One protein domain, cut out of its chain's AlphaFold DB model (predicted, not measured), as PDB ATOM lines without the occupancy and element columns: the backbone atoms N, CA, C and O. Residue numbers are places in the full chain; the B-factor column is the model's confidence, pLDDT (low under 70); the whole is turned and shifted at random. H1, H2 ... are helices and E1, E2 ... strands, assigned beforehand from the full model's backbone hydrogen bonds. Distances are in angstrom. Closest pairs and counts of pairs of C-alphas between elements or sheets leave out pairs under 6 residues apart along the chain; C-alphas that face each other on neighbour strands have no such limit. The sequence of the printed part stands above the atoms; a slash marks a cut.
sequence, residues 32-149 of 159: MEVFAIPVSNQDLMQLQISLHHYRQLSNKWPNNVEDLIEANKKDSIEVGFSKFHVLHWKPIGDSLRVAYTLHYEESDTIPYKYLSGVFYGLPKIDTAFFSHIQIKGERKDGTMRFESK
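Overview. This is residues 32 to 149 of the 159 residues of an uncharacterized protein of Rhodocytophaga rosea (UniProt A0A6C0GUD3). One twisted sheet of five strands curls round a long helix, H1, which packs on one face; the other face is bare. The shorter helix H2 crosses H1 and packs on its residues 50 to 54, off the sheet. The printed part has 118 residues, with two named helices and then five named strands along the chain; the sheet, in the order E1, E2, E3, E4, E5, is antiparallel. The class is mixed, helices and strands, and the whole is compact, with a radius of gyration of the C-alphas of 14.6 A and spans of 42 by 30 by 19 A.

Along the chain. Find C-alpha 84 at (-21.728, -21.558, 3.452), where E1, residues 84 to 92, begins. E2 takes residues 95 to 103, E3 residues 112 to 124 over 31.6 A, E4 residues 127 to 139 over 32.6 A. E5, residues 144 to 148, ends at C-alpha 148 at (-8.049, -36.620, 0.907). H1, residues 42 to 58, runs 24.2 A from C-alpha 42 at (-12.933, -20.560, 11.675); H2 is residues 65 to 74.

Arrangement. The strands form a meander, each the antiparallel neighbour of the one before. Look for N 88 and O 99, 2.9 A, between E1 and E2; N 98 and O 119, 2.9 A, between E2 and E3; N 116 and O 136, 2.7 A, between E3 and E4; and N 137 and O 145, 2.9 A, between E4 and E5. E3 bends by 52 degrees at residue 116, E4 by 65 degrees at residue 136. H1 is on the sheet; its closest C-alphas to E4 are those of His 52 and Ala 128, 5.8 A. H1 touches H2, about perpendicular at 74 degrees, with residues 50 to 54 alone; the closest C-alphas are those of Tyr 54 and Ala 71, 6.5 A. In H1 and H2 every O i to N i+4 pair is within hydrogen-bond range.

Size, cuts and confidence. The C-alphas of Met 32 and Lys 74 are the farthest apart, 43.0 A. The printed part has no cut and no long link. Confidence is under 70 at residues 32 to 39, 78 to 79, 124 to 127 and 149.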
ATOM      1  N   MET A  32      -0.152 -27.787  -6.951       38.81
ATOM      2  CA  MET A  32      -0.966 -28.674  -6.137       38.81
ATOM      3  C   MET A  32      -0.130 -29.060  -4.921       38.81
ATOM      4  O   MET A  32       0.582 -30.062  -4.934       38.81
ATOM      5  N   GLU A  33      -0.165 -28.233  -3.882       45.84
ATOM      6  CA  GLU A  33       0.505 -28.549  -2.624       45.84
ATOM      7  C   GLU A  33      -0.399 -29.454  -1.778       45.84
ATOM      8  O   GLU A  33      -1.399 -29.029  -1.188       45.84
ATOM      9  N   VAL A  34      -0.043 -30.741  -1.719       42.91
ATOM     10  CA  VAL A  34      -0.635 -31.710  -0.790       42.91
ATOM     11  C   VAL A  34       0.003 -31.490   0.582       42.91
ATOM     12  O   VAL A  34       0.965 -32.154   0.963       42.91
ATOM     13  N   PHE A  35      -0.492 -30.508   1.328       42.00
ATOM     14  CA  PHE A  35      -0.056 -30.292   2.706       42.00
ATOM     15  C   PHE A  35      -0.731 -31.276   3.662       42.00
ATOM     16  O   PHE A  35      -1.952 -31.396   3.673       42.00
ATOM     17  N   ALA A  36       0.062 -31.880   4.551       40.50
ATOM     18  CA  ALA A  36      -0.414 -32.636   5.716       40.50
ATOM     19  C   ALA A  36      -0.835 -31.738   6.905       40.50
ATOM     20  O   ALA A  36      -1.193 -32.243   7.968       40.50
ATOM     21  N   ILE A  37      -0.750 -30.410   6.756       48.97
ATOM     22  CA  ILE A  37      -1.161 -29.451   7.788       48.97
ATOM     23  C   ILE A  37      -2.698 -29.421   7.813       48.97
ATOM     24  O   ILE A  37      -3.297 -29.204   6.760       48.97
ATOM     25  N   PRO A  38      -3.362 -29.599   8.963       58.56
ATOM     26  CA  PRO A  38      -4.814 -29.493   9.033       58.56
ATOM     27  C   PRO A  38      -5.274 -28.095   8.600       58.56
ATOM     28  O   PRO A  38      -4.693 -27.082   8.995       58.56
ATOM     29  N   VAL A  39      -6.316 -28.028   7.769       64.94
ATOM     30  CA  VAL A  39      -6.935 -26.753   7.391       64.94
ATOM     31  C   VAL A  39      -7.642 -26.176   8.618       64.94
ATOM     32  O   VAL A  39      -8.723 -26.627   8.984       64.94
ATOM     33  N   SER A  40      -7.015 -25.192   9.264       70.75
ATOM     34  CA  SER A  40      -7.661 -24.386  10.301       70.75
ATOM     35  C   SER A  40      -8.535 -23.334   9.621       70.75
ATOM     36  O   SER A  40      -8.028 -22.463   8.913       70.75
ATOM     37  N   ASN A  41      -9.850 -23.462   9.770       83.94
ATOM     38  CA  ASN A  41     -10.834 -22.562   9.186       83.94
ATOM     39  C   ASN A  41     -11.907 -22.264  10.236       83.94
ATOM     40  O   ASN A  41     -12.538 -23.189  10.748       83.94
ATOM     41  N   GLN A  42     -12.080 -20.984  10.567       84.62
ATOM     42  CA  GLN A  42     -12.933 -20.560  11.675       84.62
ATOM     43  C   GLN A  42     -14.406 -20.929  11.451       84.62
ATOM     44  O   GLN A  42     -15.040 -21.416  12.383       84.62
ATOM     45  N   ASP A  43     -14.924 -20.801  10.225       87.75
ATOM     46  CA  ASP A  43     -16.319 -21.143   9.910       87.75
ATOM     47  C   ASP A  43     -16.581 -22.649  10.069       87.75
ATOM     48  O   ASP A  43     -17.591 -23.068  10.637       87.75
ATOM     49  N   LEU A  44     -15.642 -23.488   9.614       87.44
ATOM     50  CA  LEU A  44     -15.723 -24.939   9.810       87.44
ATOM     51  C   LEU A  44     -15.608 -25.331  11.282       87.44
ATOM     52  O   LEU A  44     -16.325 -26.228  11.726       87.44
ATOM     53  N   MET A  45     -14.730 -24.672  12.041       86.31
ATOM     54  CA  MET A  45     -14.611 -24.900  13.480       86.31
ATOM     55  C   MET A  45     -15.905 -24.532  14.207       86.31
ATOM     56  O   MET A  45     -16.387 -25.322  15.014       86.31
ATOM     57  N   GLN A  46     -16.501 -23.382  13.889       86.56
ATOM     58  CA  GLN A  46     -17.767 -22.942  14.475       86.56
ATOM     59  C   GLN A  46     -18.890 -23.937  14.171       86.56
ATOM     60  O   GLN A  46     -19.585 -24.364  15.089       86.56
ATOM     61  N   LEU A  47     -19.001 -24.408  12.924       88.75
ATOM     62  CA  LEU A  47     -19.951 -25.460  12.554       88.75
ATOM     63  C   LEU A  47     -19.743 -26.748  13.372       88.75
ATOM     64  O   LEU A  47     -20.710 -27.323  13.872       88.75
ATOM     65  N   GLN A  48     -18.501 -27.213  13.528       88.50
ATOM     66  CA  GLN A  48     -18.201 -28.417  14.314       88.50
ATOM     67  C   GLN A  48     -18.545 -28.246  15.796       88.50
ATOM     68  O   GLN A  48     -19.108 -29.163  16.394       88.50
ATOM     69  N   ILE A  49     -18.262 -27.078  16.374       86.38
ATOM     70  CA  ILE A  49     -18.616 -26.742  17.758       86.38
ATOM     71  C   ILE A  49     -20.138 -26.739  17.926       86.38
ATOM     72  O   ILE A  49     -20.648 -27.402  18.826       86.38
ATOM     73  N   SER A  50     -20.876 -26.078  17.033       88.00
ATOM     74  CA  SER A  50     -22.340 -26.048  17.078       88.00
ATOM     75  C   SER A  50     -22.943 -27.449  16.966       88.00
ATOM     76  O   SER A  50     -23.862 -27.788  17.714       88.00
ATOM     77  N   LEU A  51     -22.424 -28.288  16.062       89.94
ATOM     78  CA  LEU A  51     -22.861 -29.679  15.902       89.94
ATOM     79  C   LEU A  51     -22.549 -30.527  17.139       89.94
ATOM     80  O   LEU A  51     -23.370 -31.349  17.545       89.94
ATOM     81  N   HIS A  52     -21.371 -30.334  17.733       88.38
ATOM     82  CA  HIS A  52     -20.986 -30.999  18.971       88.38
ATOM     83  C   HIS A  52     -21.944 -30.645  20.107       88.38
ATOM     84  O   HIS A  52     -22.482 -31.534  20.765       88.38
ATOM     85  N   HIS A  53     -22.201 -29.352  20.275       85.81
ATOM     86  CA  HIS A  53     -23.080 -28.823  21.300       85.81
ATOM     87  C   HIS A  53     -24.517 -29.348  21.152       85.81
ATOM     88  O   HIS A  53     -25.073 -29.920  22.089       85.81
ATOM     89  N   TYR A  54     -25.086 -29.294  19.942       87.88
ATOM     90  CA  TYR A  54     -26.408 -29.868  19.664       87.88
ATOM     91  C   TYR A  54     -26.485 -31.353  20.037       87.88
ATOM     92  O   TYR A  54     -27.482 -31.819  20.599       87.88
ATOM     93  N   ARG A  55     -25.427 -32.112  19.725       86.25
ATOM     94  CA  ARG A  55     -25.364 -33.539  20.042       86.25
ATOM     95  C   ARG A  55     -25.332 -33.781  21.551       86.25
ATOM     96  O   ARG A  55     -25.973 -34.729  21.992       86.25
ATOM     97  N   GLN A  56     -24.641 -32.944  22.325       85.31
ATOM     98  CA  GLN A  56     -24.630 -33.037  23.789       85.31
ATOM     99  C   GLN A  56     -26.016 -32.783  24.391       85.31
ATOM    100  O   GLN A  56     -26.435 -33.524  25.273       85.31
ATOM    101  N   LEU A  57     -26.752 -31.795  23.876       85.44
ATOM    102  CA  LEU A  57     -28.082 -31.448  24.387       85.44
ATOM    103  C   LEU A  57     -29.156 -32.480  24.028       85.44
ATOM    104  O   LEU A  57     -30.025 -32.797  24.834       85.44
ATOM    105  N   SER A  58     -29.133 -32.975  22.791       87.19
ATOM    106  CA  SER A  58     -30.245 -33.755  22.232       87.19
ATOM    107  C   SER A  58     -29.975 -35.256  22.135       87.19
ATOM    108  O   SER A  58     -30.890 -36.024  21.832       87.19
ATOM    109  N   ASN A  59     -28.718 -35.676  22.317       86.25
ATOM    110  CA  ASN A  59     -28.226 -37.025  22.033       86.25
ATOM    111  C   ASN A  59     -28.614 -37.553  20.629       86.25
ATOM    112  O   ASN A  59     -28.679 -38.760  20.392       86.25
ATOM    113  N   LYS A  60     -28.854 -36.649  19.671       88.94
ATOM    114  CA  LYS A  60     -29.117 -36.935  18.252       88.94
ATOM    115  C   LYS A  60     -28.410 -35.910  17.362       88.94
ATOM    116  O   LYS A  60     -27.888 -34.910  17.844       88.94
ATOM    117  N   TRP A  61     -28.344 -36.176  16.061       90.88
ATOM    118  CA  TRP A  61     -27.871 -35.187  15.085       90.88
ATOM    119  C   TRP A  61     -29.022 -34.278  14.632       90.88
ATOM    120  O   TRP A  61     -30.174 -34.724  14.667       90.88
ATOM    121  N   PRO A  62     -28.752 -33.022  14.229       90.56
ATOM    122  CA  PRO A  62     -29.780 -32.167  13.641       90.56
ATOM    123  C   PRO A  62     -30.204 -32.716  12.274       90.56
ATOM    124  O   PRO A  62     -29.385 -33.299  11.554       90.56
ATOM    125  N   ASN A  63     -31.471 -32.532  11.897       87.75
ATOM    126  CA  ASN A  63     -31.959 -32.975  10.588       87.75
ATOM    127  C   ASN A  63     -31.689 -31.926   9.508       87.75
ATOM    128  O   ASN A  63     -31.419 -32.277   8.362       87.75
ATOM    129  N   ASN A  64     -31.713 -30.647   9.877       85.69
ATOM    130  CA  ASN A  64     -31.538 -29.495   8.990       85.69
ATOM    131  C   ASN A  64     -30.865 -28.331   9.741       85.69
ATOM    132  O   ASN A  64     -30.755 -28.365  10.968       85.69
ATOM    133  N   VAL A  65     -30.382 -27.328   9.001       85.69
ATOM    134  CA  VAL A  65     -29.605 -26.200   9.550       85.69
ATOM    135  C   VAL A  65     -30.416 -25.399  10.566       85.69
ATOM    136  O   VAL A  65     -29.866 -24.926  11.559       85.69
ATOM    137  N   GLU A  66     -31.723 -25.307  10.364       86.06
ATOM    138  CA  GLU A  66     -32.659 -24.603  11.227       86.06
ATOM    139  C   GLU A  66     -32.710 -25.217  12.634       86.06
ATOM    140  O   GLU A  66     -32.607 -24.470  13.609       86.06
ATOM    141  N   ASP A  67     -32.742 -26.552  12.753       88.25
ATOM    142  CA  ASP A  67     -32.672 -27.273  14.035       88.25
ATOM    143  C   ASP A  67     -31.406 -26.869  14.815       88.25
ATOM    144  O   ASP A  67     -31.431 -26.654  16.032       88.25
ATOM    145  N   LEU A  68     -30.277 -26.757  14.104       89.12
ATOM    146  CA  LEU A  68     -28.991 -26.401  14.696       89.12
ATOM    147  C   LEU A  68     -28.974 -24.945  15.172       89.12
ATOM    148  O   LEU A  68     -28.469 -24.663  16.260       89.12
ATOM    149  N   ILE A  69     -29.523 -24.026  14.374       86.31
ATOM    150  CA  ILE A  69     -29.632 -22.605  14.727       86.31
ATOM    151  C   ILE A  69     -30.545 -22.430  15.943       86.31
ATOM    152  O   ILE A  69     -30.192 -21.696  16.864       86.31
ATOM    153  N   GLU A  70     -31.706 -23.091  15.974       85.31
ATOM    154  CA  GLU A  70     -32.665 -22.949  17.073       85.31
ATOM    155  C   GLU A  70     -32.078 -23.427  18.405       85.31
ATOM    156  O   GLU A  70     -32.203 -22.737  19.418       85.31
ATOM    157  N   ALA A  71     -31.397 -24.575  18.408       84.69
ATOM    158  CA  ALA A  71     -30.768 -25.095  19.617       84.69
ATOM    159  C   ALA A  71     -29.662 -24.169  20.141       84.69
ATOM    160  O   ALA A  71     -29.608 -23.900  21.334       84.69
ATOM    161  N   ASN A  72     -28.812 -23.631  19.260       81.25
ATOM    162  CA  ASN A  72     -27.707 -22.758  19.667       81.25
ATOM    163  C   ASN A  72     -28.172 -21.350  20.077       81.25
ATOM    164  O   ASN A  72     -27.552 -20.735  20.942       81.25
ATOM    165  N   LYS A  73     -29.301 -20.864  19.539       80.69
ATOM    166  CA  LYS A  73     -29.934 -19.612  19.993       80.69
ATOM    167  C   LYS A  73     -30.355 -19.666  21.459       80.69
ATOM    168  O   LYS A  73     -30.252 -18.650  22.138       80.69
ATOM    169  N   LYS A  74     -30.820 -20.824  21.946       74.81
ATOM    170  CA  LYS A  74     -31.239 -20.992  23.351       74.81
ATOM    171  C   LYS A  74     -30.086 -20.744  24.326       74.81
ATOM    172  O   LYS A  74     -30.320 -20.188  25.392       74.81
ATOM    173  N   ASP A  75     -28.861 -21.030  23.896       72.19
ATOM    174  CA  ASP A  75     -27.642 -20.864  24.692       72.19
ATOM    175  C   ASP A  75     -26.784 -19.667  24.247       72.19
ATOM    176  O   ASP A  75     -25.611 -19.567  24.599       72.19
ATOM    177  N   SER A  76     -27.359 -18.731  23.479       73.62
ATOM    178  CA  SER A  76     -26.676 -17.525  22.972       73.62
ATOM    179  C   SER A  76     -25.389 -17.800  22.175       73.62
ATOM    180  O   SER A  76     -24.519 -16.936  22.071       73.62
ATOM    181  N   ILE A  77     -25.257 -18.988  21.581       70.00
ATOM    182  CA  ILE A  77     -24.169 -19.290  20.654       70.00
ATOM    183  C   ILE A  77     -24.575 -18.715  19.299       70.00
ATOM    184  O   ILE A  77     -25.443 -19.257  18.610       70.00
ATOM    185  N   GLU A  78     -23.954 -17.602  18.905       66.56
ATOM    186  CA  GLU A  78     -24.115 -17.081  17.551       66.56
ATOM    187  C   GLU A  78     -23.535 -18.083  16.556       66.56
ATOM    188  O   GLU A  78     -22.372 -18.483  16.649       66.56
ATOM    189  N   VAL A  79     -24.354 -18.500  15.591       68.00
ATOM    190  CA  VAL A  79     -23.919 -19.381  14.511       68.00
ATOM    191  C   VAL A  79     -24.092 -18.656  13.187       68.00
ATOM    192  O   VAL A  79     -25.207 -18.462  12.704       68.00
ATOM    193  N   GLY A  80     -22.970 -18.210  12.624       75.00
ATOM    194  CA  GLY A  80     -22.923 -17.555  11.324       75.00
ATOM    195  C   GLY A  80     -22.699 -18.578  10.216       75.00
ATOM    196  O   GLY A  80     -21.647 -19.203  10.158       75.00
ATOM    197  N   PHE A  81     -23.671 -18.729   9.313       81.88
ATOM    198  CA  PHE A  81     -23.548 -19.612   8.143       81.88
ATOM    199  C   PHE A  81     -23.495 -18.863   6.806       81.88
ATOM    200  O   PHE A  81     -23.587 -19.481   5.751       81.88
ATOM    201  N   SER A  82     -23.320 -17.540   6.822       84.19
ATOM    202  CA  SER A  82     -23.366 -16.695   5.617       84.19
ATOM    203  C   SER A  82     -22.327 -17.066   4.555       84.19
ATOM    204  O   SER A  82     -22.560 -16.858   3.367       84.19
ATOM    205  N   LYS A  83     -21.192 -17.646   4.960       88.19
ATOM    206  CA  LYS A  83     -20.139 -18.095   4.038       88.19
ATOM    207  C   LYS A  83     -20.449 -19.449   3.391       88.19
ATOM    208  O   LYS A  83     -19.878 -19.769   2.346       88.19
ATOM    209  N   PHE A  84     -21.364 -20.238   3.962       88.88
ATOM    210  CA  PHE A  84     -21.728 -21.558   3.452       88.88
ATOM    211  C   PHE A  84     -22.713 -21.443   2.287       88.88
ATOM    212  O   PHE A  84     -23.908 -21.242   2.469       88.88
ATOM    213  N   HIS A  85     -22.204 -21.636   1.076       88.56
ATOM    214  CA  HIS A  85     -23.015 -21.722  -0.140       88.56
ATOM    215  C   HIS A  85     -23.623 -23.111  -0.328       88.56
ATOM    216  O   HIS A  85     -24.708 -23.266  -0.881       88.56
ATOM    217  N   VAL A  86     -22.911 -24.135   0.139       86.50
ATOM    218  CA  VAL A  86     -23.438 -25.489   0.276       86.50
ATOM    219  C   VAL A  86     -23.223 -25.896   1.718       86.50
ATOM    220  O   VAL A  86     -22.101 -25.842   2.220       86.50
ATOM    221  N   LEU A  87     -24.290 -26.331   2.373       91.38
ATOM    222  CA  LEU A  87     -24.233 -26.988   3.666       91.38
ATOM    223  C   LEU A  87     -25.326 -28.046   3.685       91.38
ATOM    224  O   LEU A  87     -26.503 -27.749   3.858       91.38
ATOM    225  N   HIS A  88     -24.930 -29.286   3.436       89.19
ATOM    226  CA  HIS A  88     -25.844 -30.413   3.418       89.19
ATOM    227  C   HIS A  88     -25.311 -31.493   4.336       89.19
ATOM    228  O   HIS A  88     -24.200 -31.998   4.147       89.19
ATOM    229  N   TRP A  89     -26.134 -31.923   5.277       91.75
ATOM    230  CA  TRP A  89     -25.787 -33.026   6.146       91.75
ATOM    231  C   TRP A  89     -26.794 -34.155   6.079       91.75
ATOM    232  O   TRP A  89     -27.958 -33.983   5.738       91.75
ATOM    233  N   LYS A  90     -26.298 -35.353   6.359       89.25
ATOM    234  CA  LYS A  90     -27.068 -36.585   6.316       89.25
ATOM    235  C   LYS A  90     -26.664 -37.453   7.500       89.25
ATOM    236  O   LYS A  90     -25.510 -37.897   7.536       89.25
ATOM    237  N   PRO A  91     -27.577 -37.713   8.446       87.62
ATOM    238  CA  PRO A  91     -27.376 -38.748   9.449       87.62
ATOM    239  C   PRO A  91     -27.200 -40.119   8.778       87.62
ATOM    240  O   PRO A  91     -27.893 -40.452   7.813       87.62
ATOM    241  N   ILE A  92     -26.242 -40.909   9.257       87.44
ATOM    242  CA  ILE A  92     -25.944 -42.271   8.801       87.44
ATOM    243  C   ILE A  92     -25.735 -43.122  10.056       87.44
ATOM    244  O   ILE A  92     -24.639 -43.153  10.620       87.44
ATOM    245  N   GLY A  93     -26.802 -43.781  10.516       85.75
ATOM    246  CA  GLY A  93     -26.828 -44.387  11.851       85.75
ATOM    247  C   GLY A  93     -26.566 -43.320  12.916       85.75
ATOM    248  O   GLY A  93     -27.135 -42.232  12.851       85.75
ATOM    249  N   ASP A  94     -25.634 -43.591  13.828       86.38
ATOM    250  CA  ASP A  94     -25.232 -42.632  14.861       86.38
ATOM    251  C   ASP A  94     -24.181 -41.616  14.391       86.38
ATOM    252  O   ASP A  94     -23.713 -40.799  15.180       86.38
ATOM    253  N   SER A  95     -23.783 -41.650  13.118       87.94
ATOM    254  CA  SER A  95     -22.825 -40.706  12.533       87.94
ATOM    255  C   SER A  95     -23.526 -39.619  11.721       87.94
ATOM    256  O   SER A  95     -24.651 -39.794  11.257       87.94
ATOM    257  N   LEU A  96     -22.835 -38.510  11.483       90.50
ATOM    258  CA  LEU A  96     -23.284 -37.426  10.618       90.50
ATOM    259  C   LEU A  96     -22.284 -37.232   9.491       90.50
ATOM    260  O   LEU A  96     -21.110 -37.013   9.755       90.50
ATOM    261  N   ARG A  97     -22.731 -37.264   8.238       91.38
ATOM    262  CA  ARG A  97     -21.919 -36.826   7.099       91.38
ATOM    263  C   ARG A  97     -22.306 -35.402   6.741       91.38
ATOM    264  O   ARG A  97     -23.479 -35.166   6.479       91.38
ATOM    265  N   VAL A  98     -21.341 -34.495   6.650       91.00
ATOM    266  CA  VAL A  98     -21.560 -33.093   6.275       91.00
ATOM    267  C   VAL A  98     -20.747 -32.774   5.031       91.00
ATOM    268  O   VAL A  98     -19.528 -32.931   5.030       91.00
ATOM    269  N   ALA A  99     -21.426 -32.350   3.971       92.62
ATOM    270  CA  ALA A  99     -20.825 -31.787   2.772       92.62
ATOM    271  C   ALA A  99     -20.973 -30.266   2.811       92.62
ATOM    272  O   ALA A  99     -22.054 -29.758   3.122       92.62
ATOM    273  N   TYR A 100     -19.895 -29.556   2.495       92.56
ATOM    274  CA  TYR A 100     -19.870 -28.103   2.568       92.56
ATOM    275  C   TYR A 100     -19.132 -27.471   1.388       92.56
ATOM    276  O   TYR A 100     -18.205 -28.065   0.830       92.56
ATOM    277  N   THR A 101     -19.518 -26.235   1.081       93.81
ATOM    278  CA  THR A 101     -18.793 -25.297   0.223       93.81
ATOM    279  C   THR A 101     -18.885 -23.912   0.850       93.81
ATOM    280  O   THR A 101     -19.978 -23.380   1.031       93.81
ATOM    281  N   LEU A 102     -17.731 -23.341   1.163       93.06
ATOM    282  CA  LEU A 102     -17.530 -22.000   1.688       93.06
ATOM    283  C   LEU A 102     -16.976 -21.118   0.582       93.06
ATOM    284  O   LEU A 102     -16.009 -21.523  -0.066       93.06
ATOM    285  N   HIS A 103     -17.551 -19.936   0.389       94.12
ATOM    286  CA  HIS A 103     -16.980 -18.897  -0.467       94.12
ATOM    287  C   HIS A 103     -16.614 -17.684   0.377       94.12
ATOM    288  O   HIS A 103     -17.331 -17.319   1.310       94.12
ATOM    289  N   TYR A 104     -15.506 -17.062   0.007       91.69
ATOM    290  CA  TYR A 104     -14.937 -15.914   0.683       91.69
ATOM    291  C   TYR A 104     -14.789 -14.764  -0.301       91.69
ATOM    292  O   TYR A 104     -14.370 -14.946  -1.445       91.69
ATOM    293  N   GLU A 105     -15.126 -13.572   0.166       91.62
ATOM    294  CA  GLU A 105     -14.916 -12.327  -0.552       91.62
ATOM    295  C   GLU A 105     -13.442 -11.916  -0.483       91.62
ATOM    296  O   GLU A 105     -12.688 -12.329   0.404       91.62
ATOM    297  N   GLU A 106     -13.014 -11.038  -1.392       88.88
ATOM    298  CA  GLU A 106     -11.652 -10.487  -1.365       88.88
ATOM    299  C   GLU A 106     -11.356  -9.726  -0.060       88.88
ATOM    300  O   GLU A 106     -10.228  -9.773   0.429       88.88
ATOM    301  N   SER A 107     -12.384  -9.137   0.557       91.44
ATOM    302  CA  SER A 107     -12.341  -8.445   1.852       91.44
ATOM    303  C   SER A 107     -12.118  -9.369   3.061       91.44
ATOM    304  O   SER A 107     -11.660  -8.898   4.102       91.44
ATOM    305  N   ASP A 108     -12.413 -10.672   2.951       88.56
ATOM    306  CA  ASP A 108     -12.285 -11.609   4.074       88.56
ATOM    307  C   ASP A 108     -10.813 -11.867   4.444       88.56
ATOM    308  O   ASP A 108      -9.941 -12.007   3.583       88.56
ATOM    309  N   THR A 109     -10.526 -12.034   5.735       88.06
ATOM    310  CA  THR A 109      -9.169 -12.344   6.230       88.06
ATOM    311  C   THR A 109      -8.733 -13.787   5.948       88.06
ATOM    312  O   THR A 109      -7.546 -14.109   6.028       88.06
ATOM    313  N   ILE A 110      -9.676 -14.668   5.600       88.38
ATOM    314  CA  ILE A 110      -9.408 -16.066   5.258       88.38
ATOM    315  C   ILE A 110      -8.656 -16.136   3.912       88.38
ATOM    316  O   ILE A 110      -9.088 -15.534   2.929       88.38
ATOM    317  N   PRO A 111      -7.550 -16.902   3.809       88.88
ATOM    318  CA  PRO A 111      -6.688 -16.909   2.618       88.88
ATOM    319  C   PRO A 111      -7.248 -17.718   1.433       88.88
ATOM    320  O   PRO A 111      -6.529 -17.965   0.463       88.88
ATOM    321  N   TYR A 112      -8.497 -18.170   1.519       89.88
ATOM    322  CA  TYR A 112      -9.177 -18.960   0.496       89.88
ATOM    323  C   TYR A 112     -10.161 -18.082  -0.272       89.88
ATOM    324  O   TYR A 112     -10.729 -17.174   0.313       89.88
ATOM    325  N   LYS A 113     -10.367 -18.365  -1.560       91.62
ATOM    326  CA  LYS A 113     -11.531 -17.889  -2.328       91.62
ATOM    327  C   LYS A 113     -12.712 -18.821  -2.118       91.62
ATOM    328  O   LYS A 113     -13.840 -18.388  -1.913       91.62
ATOM    329  N   TYR A 114     -12.435 -20.123  -2.128       92.44
ATOM    330  CA  TYR A 114     -13.405 -21.131  -1.742       92.44
ATOM    331  C   TYR A 114     -12.745 -22.314  -1.045       92.44
ATOM    332  O   TYR A 114     -11.579 -22.646  -1.284       92.44
ATOM    333  N   LEU A 115     -13.533 -22.983  -0.211       92.06
ATOM    334  CA  LEU A 115     -13.172 -24.220   0.458       92.06
ATOM    335  C   LEU A 115     -14.370 -25.168   0.435       92.06
ATOM    336  O   LEU A 115     -15.448 -24.839   0.907       92.06
ATOM    337  N   SER A 116     -14.184 -26.362  -0.097       92.38
ATOM    338  CA  SER A 116     -15.213 -27.391  -0.221       92.38
ATOM    339  C   SER A 116     -14.726 -28.695   0.384       92.38
ATOM    340  O   SER A 116     -13.523 -28.962   0.407       92.38
ATOM    341  N   GLY A 117     -15.634 -29.523   0.875       91.94
ATOM    342  CA  GLY A 117     -15.219 -30.780   1.468       91.94
ATOM    343  C   GLY A 117     -16.338 -31.604   2.061       91.94
ATOM    344  O   GLY A 117     -17.524 -31.285   1.962       91.94
ATOM    345  N   VAL A 118     -15.917 -32.706   2.672       89.81
ATOM    346  CA  VAL A 118     -16.783 -33.612   3.417       89.81
ATOM    347  C   VAL A 118     -16.101 -33.984   4.723       89.81
ATOM    348  O   VAL A 118     -14.965 -34.471   4.716       89.81
ATOM    349  N   PHE A 119     -16.816 -33.828   5.832       88.56
ATOM    350  CA  PHE A 119     -16.413 -34.377   7.123       88.56
ATOM    351  C   PHE A 119     -17.496 -35.273   7.723       88.56
ATOM    352  O   PHE A 119     -18.667 -35.210   7.347       88.56
ATOM    353  N   TYR A 120     -17.078 -36.131   8.649       88.44
ATOM    354  CA  TYR A 120     -17.957 -36.998   9.422       88.44
ATOM    355  C   TYR A 120     -17.897 -36.612  10.890       88.44
ATOM    356  O   TYR A 120     -16.805 -36.544  11.445       88.44
ATOM    357  N   GLY A 121     -19.052 -36.390  11.509       86.62
ATOM    358  CA  GLY A 121     -19.220 -36.413  12.956       86.62
ATOM    359  C   GLY A 121     -19.465 -37.849  13.402       86.62
ATOM    360  O   GLY A 121     -20.479 -38.445  13.043       86.62
ATOM    361  N   LEU A 122     -18.526 -38.422  14.144       82.94
ATOM    362  CA  LEU A 122     -18.625 -39.761  14.708       82.94
ATOM    363  C   LEU A 122     -18.967 -39.658  16.196       82.94
ATOM    364  O   LEU A 122     -18.342 -38.859  16.904       82.94
ATOM    365  N   PRO A 123     -19.914 -40.463  16.688       75.06
ATOM    366  CA  PRO A 123     -20.204 -40.521  18.105       75.06
ATOM    367  C   PRO A 123     -19.028 -41.189  18.825       75.06
ATOM    368  O   PRO A 123     -18.442 -42.169  18.362       75.06
ATOM    369  N   LYS A 124     -18.692 -40.661  19.989       69.94
ATOM    370  CA  LYS A 124     -17.876 -41.308  21.009       69.94
ATOM    371  C   LYS A 124     -18.707 -41.264  22.290       69.94
ATOM    372  O   LYS A 124     -19.542 -40.379  22.413       69.94
ATOM    373  N   ILE A 125     -18.500 -42.216  23.198       57.62
ATOM    374  CA  ILE A 125     -19.382 -42.503  24.350       57.62
ATOM    375  C   ILE A 125     -19.980 -41.233  25.000       57.62
ATOM    376  O   ILE A 125     -21.193 -41.188  25.162       57.62
ATOM    377  N   ASP A 126     -19.180 -40.175  25.200       56.81
ATOM    378  CA  ASP A 126     -19.635 -38.889  25.766       56.81
ATOM    379  C   ASP A 126     -19.321 -37.650  24.892       56.81
ATOM    380  O   ASP A 126     -19.350 -36.512  25.360       56.81
ATOM    381  N   THR A 127     -18.925 -37.826  23.625       65.56
ATOM    382  CA  THR A 127     -18.470 -36.708  22.778       65.56
ATOM    383  C   THR A 127     -18.664 -36.972  21.281       65.56
ATOM    384  O   THR A 127     -19.095 -38.045  20.870       65.56
ATOM    385  N   ALA A 128     -18.349 -35.994  20.433       72.69
ATOM    386  CA  ALA A 128     -18.322 -36.164  18.986       72.69
ATOM    387  C   ALA A 128     -16.911 -35.912  18.456       72.69
ATOM    388  O   ALA A 128     -16.270 -34.926  18.809       72.69
ATOM    389  N   PHE A 129     -16.434 -36.795  17.582       79.19
ATOM    390  CA  PHE A 129     -15.184 -36.610  16.854       79.19
ATOM    391  C   PHE A 129     -15.481 -36.237  15.405       79.19
ATOM    392  O   PHE A 129     -16.224 -36.947  14.732       79.19
ATOM    393  N   PHE A 130     -14.868 -35.164  14.903       81.81
ATOM    394  CA  PHE A 130     -15.018 -34.753  13.510       81.81
ATOM    395  C   PHE A 130     -13.800 -35.148  12.680       81.81
ATOM    396  O   PHE A 130     -12.660 -34.844  13.030       81.81
ATOM    397  N   SER A 131     -14.038 -35.821  11.556       80.88
ATOM    398  CA  SER A 131     -12.982 -36.244  10.639       80.88
ATOM    399  C   SER A 131     -13.255 -35.807   9.212       80.88
ATOM    400  O   SER A 131     -14.253 -36.202   8.614       80.88
ATOM    401  N   HIS A 132     -12.344 -35.013   8.656       80.69
ATOM    402  CA  HIS A 132     -12.387 -34.619   7.253       80.69
ATOM    403  C   HIS A 132     -11.911 -35.774   6.369       80.69
ATOM    404  O   HIS A 132     -10.817 -36.306   6.565       80.69
ATOM    405  N   ILE A 133     -12.739 -36.154   5.396       80.44
ATOM    406  CA  ILE A 133     -12.396 -37.164   4.384       80.44
ATOM    407  C   ILE A 133     -11.783 -36.499   3.168       80.44
ATOM    408  O   ILE A 133     -10.846 -37.028   2.580       80.44
ATOM    409  N   GLN A 134     -12.327 -35.351   2.784       83.12
ATOM    410  CA  GLN A 134     -11.894 -34.626   1.610       83.12
ATOM    411  C   GLN A 134     -12.015 -33.135   1.866       83.12
ATOM    412  O   GLN A 134     -13.040 -32.675   2.367       83.12
ATOM    413  N   ILE A 135     -10.983 -32.400   1.475       86.56
ATOM    414  CA  ILE A 135     -10.962 -30.949   1.434       86.56
ATOM    415  C   ILE A 135     -10.360 -30.539   0.093       86.56
ATOM    416  O   ILE A 135      -9.305 -31.028  -0.308       86.56
ATOM    417  N   LYS A 136     -11.031 -29.636  -0.611       90.31
ATOM    418  CA  LYS A 136     -10.548 -28.993  -1.827       90.31
ATOM    419  C   LYS A 136     -10.816 -27.501  -1.725       90.31
ATOM    420  O   LYS A 136     -11.954 -27.111  -1.484       90.31
ATOM    421  N   GLY A 137      -9.813 -26.673  -1.967       91.00
ATOM    422  CA  GLY A 137      -9.987 -25.224  -1.994       91.00
ATOM    423  C   GLY A 137      -9.017 -24.540  -2.941       91.00
ATOM    424  O   GLY A 137      -8.001 -25.119  -3.324       91.00
ATOM    425  N   GLU A 138      -9.339 -23.302  -3.289       91.56
ATOM    426  CA  GLU A 138      -8.453 -22.390  -4.009       91.56
ATOM    427  C   GLU A 138      -8.116 -21.220  -3.091       91.56
ATOM    428  O   GLU A 138      -8.999 -20.637  -2.454       91.56
ATOM    429  N   ARG A 139      -6.831 -20.888  -3.003       90.25
ATOM    430  CA  ARG A 139      -6.334 -19.721  -2.281       90.25
ATOM    431  C   ARG A 139      -6.489 -18.451  -3.114       90.25
ATOM    432  O   ARG A 139      -6.589 -18.502  -4.337       90.25
ATOM    433  N   LYS A 140      -6.481 -17.288  -2.460       89.12
ATOM    434  CA  LYS A 140      -6.570 -15.981  -3.144       89.12
ATOM    435  C   LYS A 140      -5.445 -15.759  -4.163       89.12
ATOM    436  O   LYS A 140      -5.684 -15.205  -5.229       89.12
ATOM    437  N   ASP A 141      -4.267 -16.314  -3.891       89.44
ATOM    438  CA  ASP A 141      -3.107 -16.332  -4.793       89.44
ATOM    439  C   ASP A 141      -3.228 -17.308  -5.989       89.44
ATOM    440  O   ASP A 141      -2.311 -17.397  -6.801       89.44
ATOM    441  N   GLY A 142      -4.347 -18.031  -6.125       86.81
ATOM    442  CA  GLY A 142      -4.584 -19.010  -7.192       86.81
ATOM    443  C   GLY A 142      -4.054 -20.418  -6.893       86.81
ATOM    444  O   GLY A 142      -4.230 -21.329  -7.706       86.81
ATOM    445  N   THR A 143      -3.425 -20.636  -5.734       87.75
ATOM    446  CA  THR A 143      -2.909 -21.953  -5.340       87.75
ATOM    447  C   THR A 143      -4.052 -22.911  -5.022       87.75
ATOM    448  O   THR A 143      -4.969 -22.588  -4.264       87.75
ATOM    449  N   MET A 144      -3.973 -24.132  -5.549       85.12
ATOM    450  CA  MET A 144      -4.965 -25.177  -5.304       85.12
ATOM    451  C   MET A 144      -4.526 -26.077  -4.156       85.12
ATOM    452  O   MET A 144      -3.416 -26.605  -4.154       85.12
ATOM    453  N   ARG A 145      -5.436 -26.328  -3.214       79.38
ATOM    454  CA  ARG A 145      -5.225 -27.280  -2.123       79.38
ATOM    455  C   ARG A 145      -6.185 -28.446  -2.241       79.38
ATOM    456  O   ARG A 145      -7.389 -28.255  -2.402       79.38
ATOM    457  N   PHE A 146      -5.641 -29.649  -2.113       79.88
ATOM    458  CA  PHE A 146      -6.403 -30.886  -2.076       79.88
ATOM    459  C   PHE A 146      -5.858 -31.787  -0.969       79.88
ATOM    460  O   PHE A 146      -4.682 -32.142  -0.968       79.88
ATOM    461  N   GLU A 147      -6.722 -32.159  -0.033       74.69
ATOM    462  CA  GLU A 147      -6.447 -33.152   0.996       74.69
ATOM    463  C   GLU A 147      -7.525 -34.231   0.905       74.69
ATOM    464  O   GLU A 147      -8.719 -33.933   0.909       74.69
ATOM    465  N   SER A 148      -7.121 -35.496   0.826       70.31
ATOM    466  CA  SER A 148      -8.049 -36.620   0.907       70.31
ATOM    467  C   SER A 148      -7.489 -37.698   1.817       70.31
ATOM    468  O   SER A 148      -6.361 -38.151   1.618       70.31
ATOM    469  N   LYS A 149      -8.288 -38.160   2.777       65.31
ATOM    470  CA  LYS A 149      -7.979 -39.333   3.592       65.31
ATOM    471  C   LYS A 149      -8.680 -40.547   3.002       65.31
ATOM    472  O   LYS A 149      -9.905 -40.646   3.012       65.31
TER     473      LYS A 149